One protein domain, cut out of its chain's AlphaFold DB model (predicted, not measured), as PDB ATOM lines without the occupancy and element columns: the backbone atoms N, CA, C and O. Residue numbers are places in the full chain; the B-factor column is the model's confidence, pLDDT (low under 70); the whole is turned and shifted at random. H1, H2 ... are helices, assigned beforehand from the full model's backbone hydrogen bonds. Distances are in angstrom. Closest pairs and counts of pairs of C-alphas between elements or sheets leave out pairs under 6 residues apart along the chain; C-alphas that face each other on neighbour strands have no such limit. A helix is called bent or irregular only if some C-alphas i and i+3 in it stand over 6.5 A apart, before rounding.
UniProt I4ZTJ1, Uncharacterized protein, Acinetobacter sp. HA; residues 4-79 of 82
ATOM      1  N   ASN A   4      32.863  32.828  36.125       93.25
ATOM      2  CA  ASN A   4      32.587  34.160  35.579       93.25
ATOM      3  C   ASN A   4      31.230  34.238  34.850       93.25
ATOM      4  O   ASN A   4      30.542  35.247  34.943       93.25
ATOM      5  N   GLU A   5      30.811  33.175  34.159       93.94
ATOM      6  CA  GLU A   5      29.478  33.070  33.545       93.94
ATOM      7  C   GLU A   5      28.377  32.997  34.611       93.94
ATOM      8  O   GLU A   5      27.336  33.636  34.467       93.94
ATOM      9  N   PHE A   6      28.621  32.262  35.700       93.31
ATOM     10  CA  PHE A   6      27.719  32.208  36.851       93.31
ATOM     11  C   PHE A   6      27.547  33.597  37.468       93.31
ATOM     12  O   PHE A   6      26.427  34.070  37.658       93.31
ATOM     13  N   PHE A   7      28.662  34.287  37.699       92.38
ATOM     14  CA  PHE A   7      28.671  35.631  38.253       92.38
ATOM     15  C   PHE A   7      27.944  36.632  37.342       92.38
ATOM     16  O   PHE A   7      27.186  37.463  37.833       92.38
ATOM     17  N   LYS A   8      28.091  36.523  36.012       91.31
ATOM     18  CA  LYS A   8      27.317  37.318  35.036       91.31
ATOM     19  C   LYS A   8      25.815  37.067  35.134       91.31
ATOM     20  O   LYS A   8      25.031  38.002  35.010       91.31
ATOM     21  N   LYS A   9      25.415  35.809  35.331       92.75
ATOM     22  CA  LYS A   9      24.007  35.401  35.395       92.75
ATOM     23  C   LYS A   9      23.318  35.865  36.681       92.75
ATOM     24  O   LYS A   9      22.163  36.271  36.623       92.75
ATOM     25  N   HIS A  10      24.002  35.769  37.818       91.75
ATOM     26  CA  HIS A  10      23.412  36.011  39.140       91.75
ATOM     27  C   HIS A  10      23.762  37.386  39.721       91.75
ATOM     28  O   HIS A  10      23.025  37.930  40.535       91.75
ATOM     29  N   GLY A  11      24.867  37.988  39.289       91.75
ATOM     30  CA  GLY A  11      25.397  39.210  39.878       91.75
ATOM     31  C   GLY A  11      26.146  38.959  41.189       91.75
ATOM     32  O   GLY A  11      26.116  37.871  41.769       91.75
ATOM     33  N   TRP A  12      26.852  39.992  41.657       91.88
ATOM     34  CA  TRP A  12      27.745  39.886  42.816       91.88
ATOM     35  C   TRP A  12      27.005  39.576  44.123       91.88
ATOM     36  O   TRP A  12      27.419  38.667  44.836       91.88
ATOM     37  N   ASN A  13      25.908  40.288  44.419       92.06
ATOM     38  CA  ASN A  13      25.153  40.112  45.669       92.06
ATOM     39  C   ASN A  13      24.633  38.680  45.819       92.06
ATOM     40  O   ASN A  13      24.895  38.030  46.827       92.06
ATOM     41  N   ASP A  14      23.942  38.175  44.800       92.44
ATOM     42  CA  ASP A  14      23.351  36.840  44.849       92.44
ATOM     43  C   ASP A  14      24.438  35.764  44.884       92.44
ATOM     44  O   ASP A  14      24.333  34.805  45.646       92.44
ATOM     45  N   THR A  15      25.525  35.945  44.122       93.88
ATOM     46  CA  THR A  15      26.681  35.038  44.173       93.88
ATOM     47  C   THR A  15      27.270  34.981  45.581       93.88
ATOM     48  O   THR A  15      27.522  33.888  46.084       93.88
ATOM     49  N   LYS A  16      27.439  36.133  46.242       94.56
ATOM     50  CA  LYS A  16      27.934  36.214  47.620       94.56
ATOM     51  C   LYS A  16      27.028  35.454  48.595       94.56
ATOM     52  O   LYS A  16      27.514  34.620  49.351       94.56
ATOM     53  N   VAL A  17      25.715  35.670  48.523       94.25
ATOM     54  CA  VAL A  17      24.744  34.961  49.376       94.25
ATOM     55  C   VAL A  17      24.782  33.448  49.131       94.25
ATOM     56  O   VAL A  17      24.719  32.660  50.076       94.25
ATOM     57  N   MET A  18      24.914  33.019  47.874       93.50
ATOM     58  CA  MET A  18      24.945  31.599  47.524       93.50
ATOM     59  C   MET A  18      26.197  30.875  48.031       93.50
ATOM     60  O   MET A  18      26.070  29.739  48.478       93.50
ATOM     61  N   ILE A  19      27.379  31.503  47.999       93.81
ATOM     62  CA  ILE A  19      28.619  30.871  48.493       93.81
ATOM     63  C   ILE A  19      28.719  30.837  50.025       93.81
ATOM     64  O   ILE A  19      29.439  29.998  50.567       93.81
ATOM     65  N   GLU A  20      28.026  31.747  50.716       91.56
ATOM     66  CA  GLU A  20      27.950  31.797  52.184       91.56
ATOM     67  C   GLU A  20      26.911  30.807  52.742       91.56
ATOM     68  O   GLU A  20      26.983  30.411  53.906       91.56
ATOM     69  N   SER A  21      25.954  30.377  51.913       89.88
ATOM     70  CA  SER A  21      24.924  29.415  52.291       89.88
ATOM     71  C   SER A  21      25.398  27.966  52.104       89.88
ATOM     72  O   SER A  21      25.792  27.597  50.996       89.88
ATOM     73  N   PRO A  22      25.259  27.085  53.116       76.19
ATOM     74  CA  PRO A  22      25.647  25.672  53.014       76.19
ATOM     75  C   PRO A  22      24.840  24.876  51.975       76.19
ATOM     76  O   PRO A  22      25.227  23.769  51.618       76.19
ATOM     77  N   PHE A  23      23.729  25.430  51.474       81.94
ATOM     78  CA  PHE A  23      22.889  24.821  50.438       81.94
ATOM     79  C   PHE A  23      22.766  25.693  49.178       81.94
ATOM     80  O   PHE A  23      21.962  25.390  48.300       81.94
ATOM     81  N   GLY A  24      23.511  26.803  49.089       83.75
ATOM     82  CA  GLY A  24      23.274  27.840  48.082       83.75
ATOM     83  C   GLY A  24      23.736  27.488  46.669       83.75
ATOM     84  O   GLY A  24      23.145  27.974  45.710       83.75
ATOM     85  N   LEU A  25      24.758  26.638  46.526       87.56
ATOM     86  CA  LEU A  25      25.324  26.299  45.213       87.56
ATOM     87  C   LEU A  25      24.721  25.043  44.576       87.56
ATOM     88  O   LEU A  25      24.695  24.961  43.351       87.56
ATOM     89  N   GLY A  26      24.231  24.078  45.360       89.62
ATOM     90  CA  GLY A  26      23.657  22.832  44.837       89.62
ATOM     91  C   GLY A  26      24.564  22.154  43.799       89.62
ATOM     92  O   GLY A  26      25.711  21.824  44.083       89.62
ATOM     93  N   GLU A  27      24.072  21.999  42.565       90.56
ATOM     94  CA  GLU A  27      24.839  21.414  41.451       90.56
ATOM     95  C   GLU A  27      26.107  22.202  41.062       90.56
ATOM     96  O   GLU A  27      26.970  21.665  40.370       90.56
ATOM     97  N   TYR A  28      26.245  23.456  41.506       91.69
ATOM     98  CA  TYR A  28      27.389  24.337  41.248       91.69
ATOM     99  C   TYR A  28      28.450  24.316  42.357       91.69
ATOM    100  O   TYR A  28      29.351  25.150  42.337       91.69
ATOM    101  N   GLU A  29      28.385  23.390  43.321       92.56
ATOM    102  CA  GLU A  29      29.358  23.299  44.426       92.56
ATOM    103  C   GLU A  29      30.813  23.201  43.929       92.56
ATOM    104  O   GLU A  29      31.717  23.798  44.511       92.56
ATOM    105  N   TYR A  30      31.037  22.562  42.775       92.62
ATOM    106  CA  TYR A  30      32.353  22.484  42.128       92.62
ATOM    107  C   TYR A  30      32.946  23.848  41.722       92.62
ATOM    108  O   TYR A  30      34.133  23.925  41.413       92.62
ATOM    109  N   LEU A  31      32.143  24.918  41.694       94.56
ATOM    110  CA  LEU A  31      32.581  26.287  41.413       94.56
ATOM    111  C   LEU A  31      32.932  27.077  42.682       94.56
ATOM    112  O   LEU A  31      33.346  28.226  42.553       94.56
ATOM    113  N   TRP A  32      32.758  26.515  43.885       93.81
ATOM    114  CA  TRP A  32      32.838  27.269  45.141       93.81
ATOM    115  C   TRP A  32      34.152  28.044  45.300       93.81
ATOM    116  O   TRP A  32      34.113  29.252  45.535       93.81
ATOM    117  N   ASP A  33      35.304  27.397  45.090       94.62
ATOM    118  CA  ASP A  33      36.620  28.046  45.212       94.62
ATOM    119  C   ASP A  33      36.792  29.210  44.222       94.62
ATOM    120  O   ASP A  33      37.314  30.275  44.565       94.62
ATOM    121  N   ASP A  34      36.330  29.027  42.984       96.00
ATOM    122  CA  ASP A  34      36.412  30.062  41.958       96.00
ATOM    123  C   ASP A  34      35.449  31.220  42.247       96.00
ATOM    124  O   ASP A  34      35.842  32.378  42.123       96.00
ATOM    125  N   LEU A  35      34.210  30.941  42.663       95.75
ATOM    126  CA  LEU A  35      33.224  31.969  43.011       95.75
ATOM    127  C   LEU A  35      33.660  32.770  44.235       95.75
ATOM    128  O   LEU A  35      33.571  33.997  44.222       95.75
ATOM    129  N   LYS A  36      34.200  32.093  45.253       95.88
ATOM    130  CA  LYS A  36      34.778  32.741  46.428       95.88
ATOM    131  C   LYS A  36      35.895  33.698  46.031       95.88
ATOM    132  O   LYS A  36      35.860  34.862  46.424       95.88
ATOM    133  N   ARG A  37      36.823  33.258  45.173       96.44
ATOM    134  CA  ARG A  37      37.868  34.138  44.634       96.44
ATOM    135  C   ARG A  37      37.278  35.353  43.919       96.44
ATOM    136  O   ARG A  37      37.764  36.462  44.117       96.44
ATOM    137  N   LEU A  38      36.278  35.162  43.058       96.38
ATOM    138  CA  LEU A  38      35.676  36.270  42.313       96.38
ATOM    139  C   LEU A  38      35.019  37.286  43.259       96.38
ATOM    140  O   LEU A  38      35.219  38.487  43.086       96.38
ATOM    141  N   VAL A  39      34.306  36.829  44.292       96.19
ATOM    142  CA  VAL A  39      33.728  37.709  45.322       96.19
ATOM    143  C   VAL A  39      34.822  38.493  46.054       96.19
ATOM    144  O   VAL A  39      34.724  39.718  46.129       96.19
ATOM    145  N   GLU A  40      35.893  37.831  46.502       96.19
ATOM    146  CA  GLU A  40      37.039  38.479  47.161       96.19
ATOM    147  C   GLU A  40      37.731  39.507  46.244       96.19
ATOM    148  O   GLU A  40      38.104  40.597  46.679       96.19
ATOM    149  N   SER A  41      37.867  39.202  44.950       96.44
ATOM    150  CA  SER A  41      38.414  40.120  43.946       96.44
ATOM    151  C   SER A  41      37.542  41.370  43.766       96.44
ATOM    152  O   SER A  41      38.072  42.482  43.690       96.44
ATOM    153  N   HIS A  42      36.214  41.216  43.748       95.56
ATOM    154  CA  HIS A  42      35.270  42.336  43.695       95.56
ATOM    155  C   HIS A  42      35.348  43.222  44.948       95.56
ATOM    156  O   HIS A  42      35.393  44.448  44.825       95.56
ATOM    157  N   GLU A  43      35.423  42.624  46.139       95.88
ATOM    158  CA  GLU A  43      35.580  43.358  47.402       95.88
ATOM    159  C   GLU A  43      36.918  44.096  47.474       95.88
ATOM    160  O   GLU A  43      36.967  45.268  47.857       95.88
ATOM    161  N   LEU A  44      38.005  43.455  47.030       95.56
ATOM    162  CA  LEU A  44      39.309  44.101  46.953       95.56
ATOM    163  C   LEU A  44      39.249  45.308  46.017       95.56
ATOM    164  O   LEU A  44      39.632  46.399  46.423       95.56
ATOM    165  N   VAL A  45      38.735  45.160  44.796       95.69
ATOM    166  CA  VAL A  45      38.607  46.286  43.855       95.69
ATOM    167  C   VAL A  45      37.742  47.412  44.433       95.69
ATOM    168  O   VAL A  45      38.114  48.578  44.303       95.69
ATOM    169  N   ALA A  46      36.648  47.090  45.127       95.62
ATOM    170  CA  ALA A  46      35.821  48.083  45.809       95.62
ATOM    171  C   ALA A  46      36.599  48.841  46.901       95.62
ATOM    172  O   ALA A  46      36.500  50.064  46.979       95.62
ATOM    173  N   SER A  47      37.443  48.154  47.682       95.19
ATOM    174  CA  SER A  47      38.281  48.791  48.715       95.19
ATOM    175  C   SER A  47      39.298  49.803  48.159       95.19
ATOM    176  O   SER A  47      39.748  50.686  48.887       95.19
ATOM    177  N   TRP A  48      39.630  49.715  46.865       93.50
ATOM    178  CA  TRP A  48      40.489  50.669  46.155       93.50
ATOM    179  C   TRP A  48      39.729  51.841  45.514       93.50
ATOM    180  O   TRP A  48      40.353  52.607  44.788       93.50
ATOM    181  N   GLY A  49      38.421  51.989  45.753       94.50
ATOM    182  CA  GLY A  49      37.577  53.011  45.108       94.50
ATOM    183  C   GLY A  49      36.834  52.511  43.864       94.50
ATOM    184  O   GLY A  49      36.168  53.275  43.172       94.50
ATOM    185  N   GLY A  50      36.906  51.209  43.575       95.31
ATOM    186  CA  GLY A  50      36.289  50.593  42.403       95.31
ATOM    187  C   GLY A  50      37.267  50.383  41.245       95.31
ATOM    188  O   GLY A  50      38.469  50.623  41.349       95.31
ATOM    189  N   LEU A  51      36.753  49.879  40.116       95.25
ATOM    190  CA  LEU A  51      37.578  49.372  39.011       95.25
ATOM    191  C   LEU A  51      38.484  50.442  38.383       95.25
ATOM    192  O   LEU A  51      39.638  50.156  38.057       95.25
ATOM    193  N   ALA A  52      37.977  51.666  38.212       95.31
ATOM    194  CA  ALA A  52      38.745  52.771  37.643       95.31
ATOM    195  C   ALA A  52      39.940  53.140  38.539       95.31
ATOM    196  O   ALA A  52      41.081  53.165  38.068       95.31
ATOM    197  N   ASP A  53      39.695  53.323  39.836       94.94
ATOM    198  CA  ASP A  53      40.724  53.694  40.806       94.94
ATOM    199  C   ASP A  53      41.719  52.553  41.039       94.94
ATOM    200  O   ASP A  53      42.931  52.777  41.042       94.94
ATOM    201  N   ALA A  54      41.251  51.302  41.091       95.19
ATOM    202  CA  ALA A  54      42.105  50.118  41.152       95.19
ATOM    203  C   ALA A  54      43.091  50.051  39.967       95.19
ATOM    204  O   ALA A  54      44.283  49.773  40.153       95.19
ATOM    205  N   LYS A  55      42.639  50.365  38.743       94.31
ATOM    206  CA  LYS A  55      43.491  50.427  37.537       94.31
ATOM    207  C   LYS A  55      44.535  51.544  37.582       94.31
ATOM    208  O   LYS A  55      45.587  51.420  36.947       94.31
ATOM    209  N   VAL A  56      44.280  52.629  38.308       94.06
ATOM    210  CA  VAL A  56      45.271  53.689  38.553       94.06
ATOM    211  C   VAL A  56      46.244  53.237  39.642       94.06
ATOM    212  O   VAL A  56      47.460  53.236  39.430       94.06
ATOM    213  N   ALA A  57      45.719  52.752  40.767       91.69
ATOM    214  CA  ALA A  57      46.480  52.294  41.919       91.69
ATOM    215  C   ALA A  57      47.471  51.175  41.567       91.69
ATOM    216  O   ALA A  57      48.619  51.194  42.016       91.69
ATOM    217  N   VAL A  58      47.094  50.232  40.698       92.62
ATOM    218  CA  VAL A  58      47.979  49.130  40.287       92.62
ATOM    219  C   VAL A  58      49.223  49.605  39.526       92.62
ATOM    220  O   VAL A  58      50.245  48.913  39.513       92.62
ATOM    221  N   LYS A  59      49.188  50.796  38.916       89.88
ATOM    222  CA  LYS A  59      50.349  51.380  38.225       89.88
ATOM    223  C   LYS A  59      51.382  51.922  39.215       89.88
ATOM    224  O   LYS A  59      52.579  51.819  38.937       89.88
ATOM    225  N   VAL A  60      50.944  52.400  40.380       86.38
ATOM    226  CA  VAL A  60      51.783  53.091  41.379       86.38
ATOM    227  C   VAL A  60      52.083  52.262  42.636       86.38
ATOM    228  O   VAL A  60      53.093  52.494  43.296       86.38
ATOM    229  N   SER A  61      51.263  51.258  42.956       79.88
ATOM    230  CA  SER A  61      51.382  50.435  44.169       79.88
ATOM    231  C   SER A  61      52.582  49.480  44.134       79.88
ATOM    232  O   SER A  61      52.969  48.992  43.077       79.88
ATOM    233  N   ARG A  62      53.156  49.140  45.296       76.69
ATOM    234  CA  ARG A  62      54.181  48.080  45.420       76.69
ATOM    235  C   ARG A  62      53.581  46.665  45.385       76.69
ATOM    236  O   ARG A  62      54.258  45.728  44.971       76.69
ATOM    237  N   HIS A  63      52.297  46.505  45.719       68.69
ATOM    238  CA  HIS A  63      51.604  45.207  45.802       68.69
ATOM    239  C   HIS A  63      50.784  44.888  44.538       68.69
ATOM    240  O   HIS A  63      49.639  44.446  44.602       68.69
ATOM    241  N   LYS A  64      51.379  45.097  43.355       81.25
ATOM    242  CA  LYS A  64      50.671  45.047  42.059       81.25
ATOM    243  C   LYS A  64      50.071  43.681  41.715       81.25
ATOM    244  O   LYS A  64      49.110  43.630  40.961       81.25
ATOM    245  N   LYS A  65      50.643  42.574  42.204       86.00
ATOM    246  CA  LYS A  65      50.271  41.217  41.756       86.00
ATOM    247  C   LYS A  65      48.826  40.852  42.118       86.00
ATOM    248  O   LYS A  65      48.079  40.443  41.236       86.00
ATOM    249  N   TYR A  66      48.433  41.050  43.376       88.81
ATOM    250  CA  TYR A  66      47.084  40.717  43.850       88.81
ATOM    251  C   TYR A  66      46.028  41.639  43.235       88.81
ATOM    252  O   TYR A  66      45.010  41.165  42.742       88.81
ATOM    253  N   LEU A  67      46.328  42.938  43.150       93.88
ATOM    254  CA  LEU A  67      45.420  43.913  42.549       93.88
ATOM    255  C   LEU A  67      45.242  43.694  41.036       93.88
ATOM    256  O   LEU A  67      44.128  43.804  40.541       93.88
ATOM    257  N   LYS A  68      46.300  43.316  40.300       95.00
ATOM    258  CA  LYS A  68      46.180  42.944  38.875       95.00
ATOM    259  C   LYS A  68      45.234  41.766  38.668       95.00
ATOM    260  O   LYS A  68      44.425  41.810  37.749       95.00
ATOM    261  N   ARG A  69      45.351  40.725  39.499       95.31
ATOM    262  CA  ARG A  69      44.472  39.553  39.420       95.31
ATOM    263  C   ARG A  69      43.024  39.939  39.709       95.31
ATOM    264  O   ARG A  69      42.156  39.587  38.925       95.31
ATOM    265  N   ALA A  70      42.792  40.714  40.768       96.06
ATOM    266  CA  ALA A  70      41.449  41.144  41.136       96.06
ATOM    267  C   ALA A  70      40.783  42.011  40.057       96.06
ATOM    268  O   ALA A  70      39.611  41.818  39.754       96.06
ATOM    269  N   ILE A  71      41.542  42.903  39.410       95.88
ATOM    270  CA  ILE A  71      41.059  43.676  38.254       95.88
ATOM    271  C   ILE A  71      40.638  42.741  37.113       95.88
ATOM    272  O   ILE A  71      39.535  42.890  36.598       95.88
ATOM    273  N   ALA A  72      41.478  41.767  36.751       95.75
ATOM    274  CA  ALA A  72      41.177  40.834  35.664       95.75
ATOM    275  C   ALA A  72      39.957  39.944  35.969       95.75
ATOM    276  O   ALA A  72      39.137  39.696  35.087       95.75
ATOM    277  N   ASP A  73      39.813  39.490  37.217       95.94
ATOM    278  CA  ASP A  73      38.645  38.734  37.681       95.94
ATOM    279  C   ASP A  73      37.353  39.565  37.526       95.94
ATOM    280  O   ASP A  73      36.371  39.074  36.964       95.94
ATOM    281  N   VAL A  74      37.368  40.836  37.958       95.12
ATOM    282  CA  VAL A  74      36.225  41.759  37.823       95.12
ATOM    283  C   VAL A  74      35.886  42.018  36.354       95.12
ATOM    284  O   VAL A  74      34.721  41.942  35.970       95.12
ATOM    285  N   GLU A  75      36.886  42.286  35.511       94.75
ATOM    286  CA  GLU A  75      36.684  42.499  34.071       94.75
ATOM    287  C   GLU A  75      36.058  41.271  33.402       94.75
ATOM    288  O   GLU A  75      35.084  41.400  32.661       94.75
ATOM    289  N   SER A  76      36.536  40.069  33.741       94.31
ATOM    290  CA  SER A  76      35.989  38.822  33.200       94.31
ATOM    291  C   SER A  76      34.518  38.604  33.570       94.31
ATOM    292  O   SER A  76      33.783  37.980  32.802       94.31
ATOM    293  N   CYS A  77      34.070  39.136  34.713       92.12
ATOM    294  CA  CYS A  77      32.672  39.105  35.149       92.12
ATOM    295  C   CYS A  77      31.814  40.217  34.517       92.12
ATOM    296  O   CYS A  77      30.593  40.105  34.522       92.12
ATOM    297  N   MET A  78      32.426  41.267  33.959       85.12
ATOM    298  CA  MET A  78      31.735  42.410  33.343       85.12
ATOM    299  C   MET A  78      31.668  42.357  31.816       85.12
ATOM    300  O   MET A  78      30.874  43.094  31.241       85.12
ATOM    301  N   GLU A  79      32.477  41.526  31.148       67.69
ATOM    302  CA  GLU A  79      32.450  41.394  29.684       67.69
ATOM    303  C   GLU A  79      31.078  40.903  29.191       67.69
ATOM    304  O   GLU A  79      30.801  39.701  29.114       67.69
TER     305      GLU A  79
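What this domain is: This is residues 4 to 79 of the 82 residues of an uncharacterized protein of Acinetobacter sp. HA (UniProt I4ZTJ1). A long, kinked helix, H2, runs through an elongated model, with kinked H1 packed across it and a helical hairpin of H3 and H4 at its far end. H4 folds back from the hairpin's turn, crosses the later part of H2 and meets the beginning of H1. The printed part has 76 residues with four named helices, in the order H1, H2, H3, H4, and no named strand; its class is all helix. It is compact, with a radius of gyration of the C-alphas of 13.1 A, and spans 41 by 21 by 16 A, only just elongated.

How they stand to each other: H1, residues 4 to 20, has a kink of 111 degrees near residue 12 and is irregular, with C-alphas 9 and 12 9.4 A apart. H2, residues 26 to 47, has a kink of 63 degrees near residue 33 and is irregular, with C-alphas 30 and 33 7.7 A apart. H2 touches H1 with residues 32 to 42 alone, about perpendicular at 89 degrees; the closest C-alphas, of Lys 16 and Val 39, are 6.4 A apart. H3, residues 51 to 60, is apart from H1. H4, residues 64 to 78, is the hub: it touches H3, H2 and H1. H3 and H4 form a hairpin at a shallow tilt of 22 degrees, opposite ways, closest at C-alphas 58 and 64, 5.2 A. H4 and residues 38 to 45 of H2 touch at a steep tilt of 60 degrees, closest at C-alphas 41 and 70, 4.3 A. Residues 73 to 78 of H4 touch residues 4 to 8 of H1, closest at C-alphas 4 and 77, 5.0 A. Every O i to N i+4 pair is within hydrogen-bond range in H4, against 10 of 13 in H1, 13 of 18 in H2 and 4 of 6 in H3.

Where its parts are: H1 begins at C-alpha 4 (32.587, 34.160, 35.579) and measures 17.4 A. H2 measures 30.0 A, H3 14.9 A and H4 21.0 A, ending at C-alpha 78 (31.735, 42.410, 33.343).

The domain as a whole: The C-alphas farthest apart, of Glu 27 and Val 60, are 41.6 A apart. The three links are tight, and the printed part has no cut. Mean pLDDT of the printed part is 91.7; residues 63 and 79 are under 70.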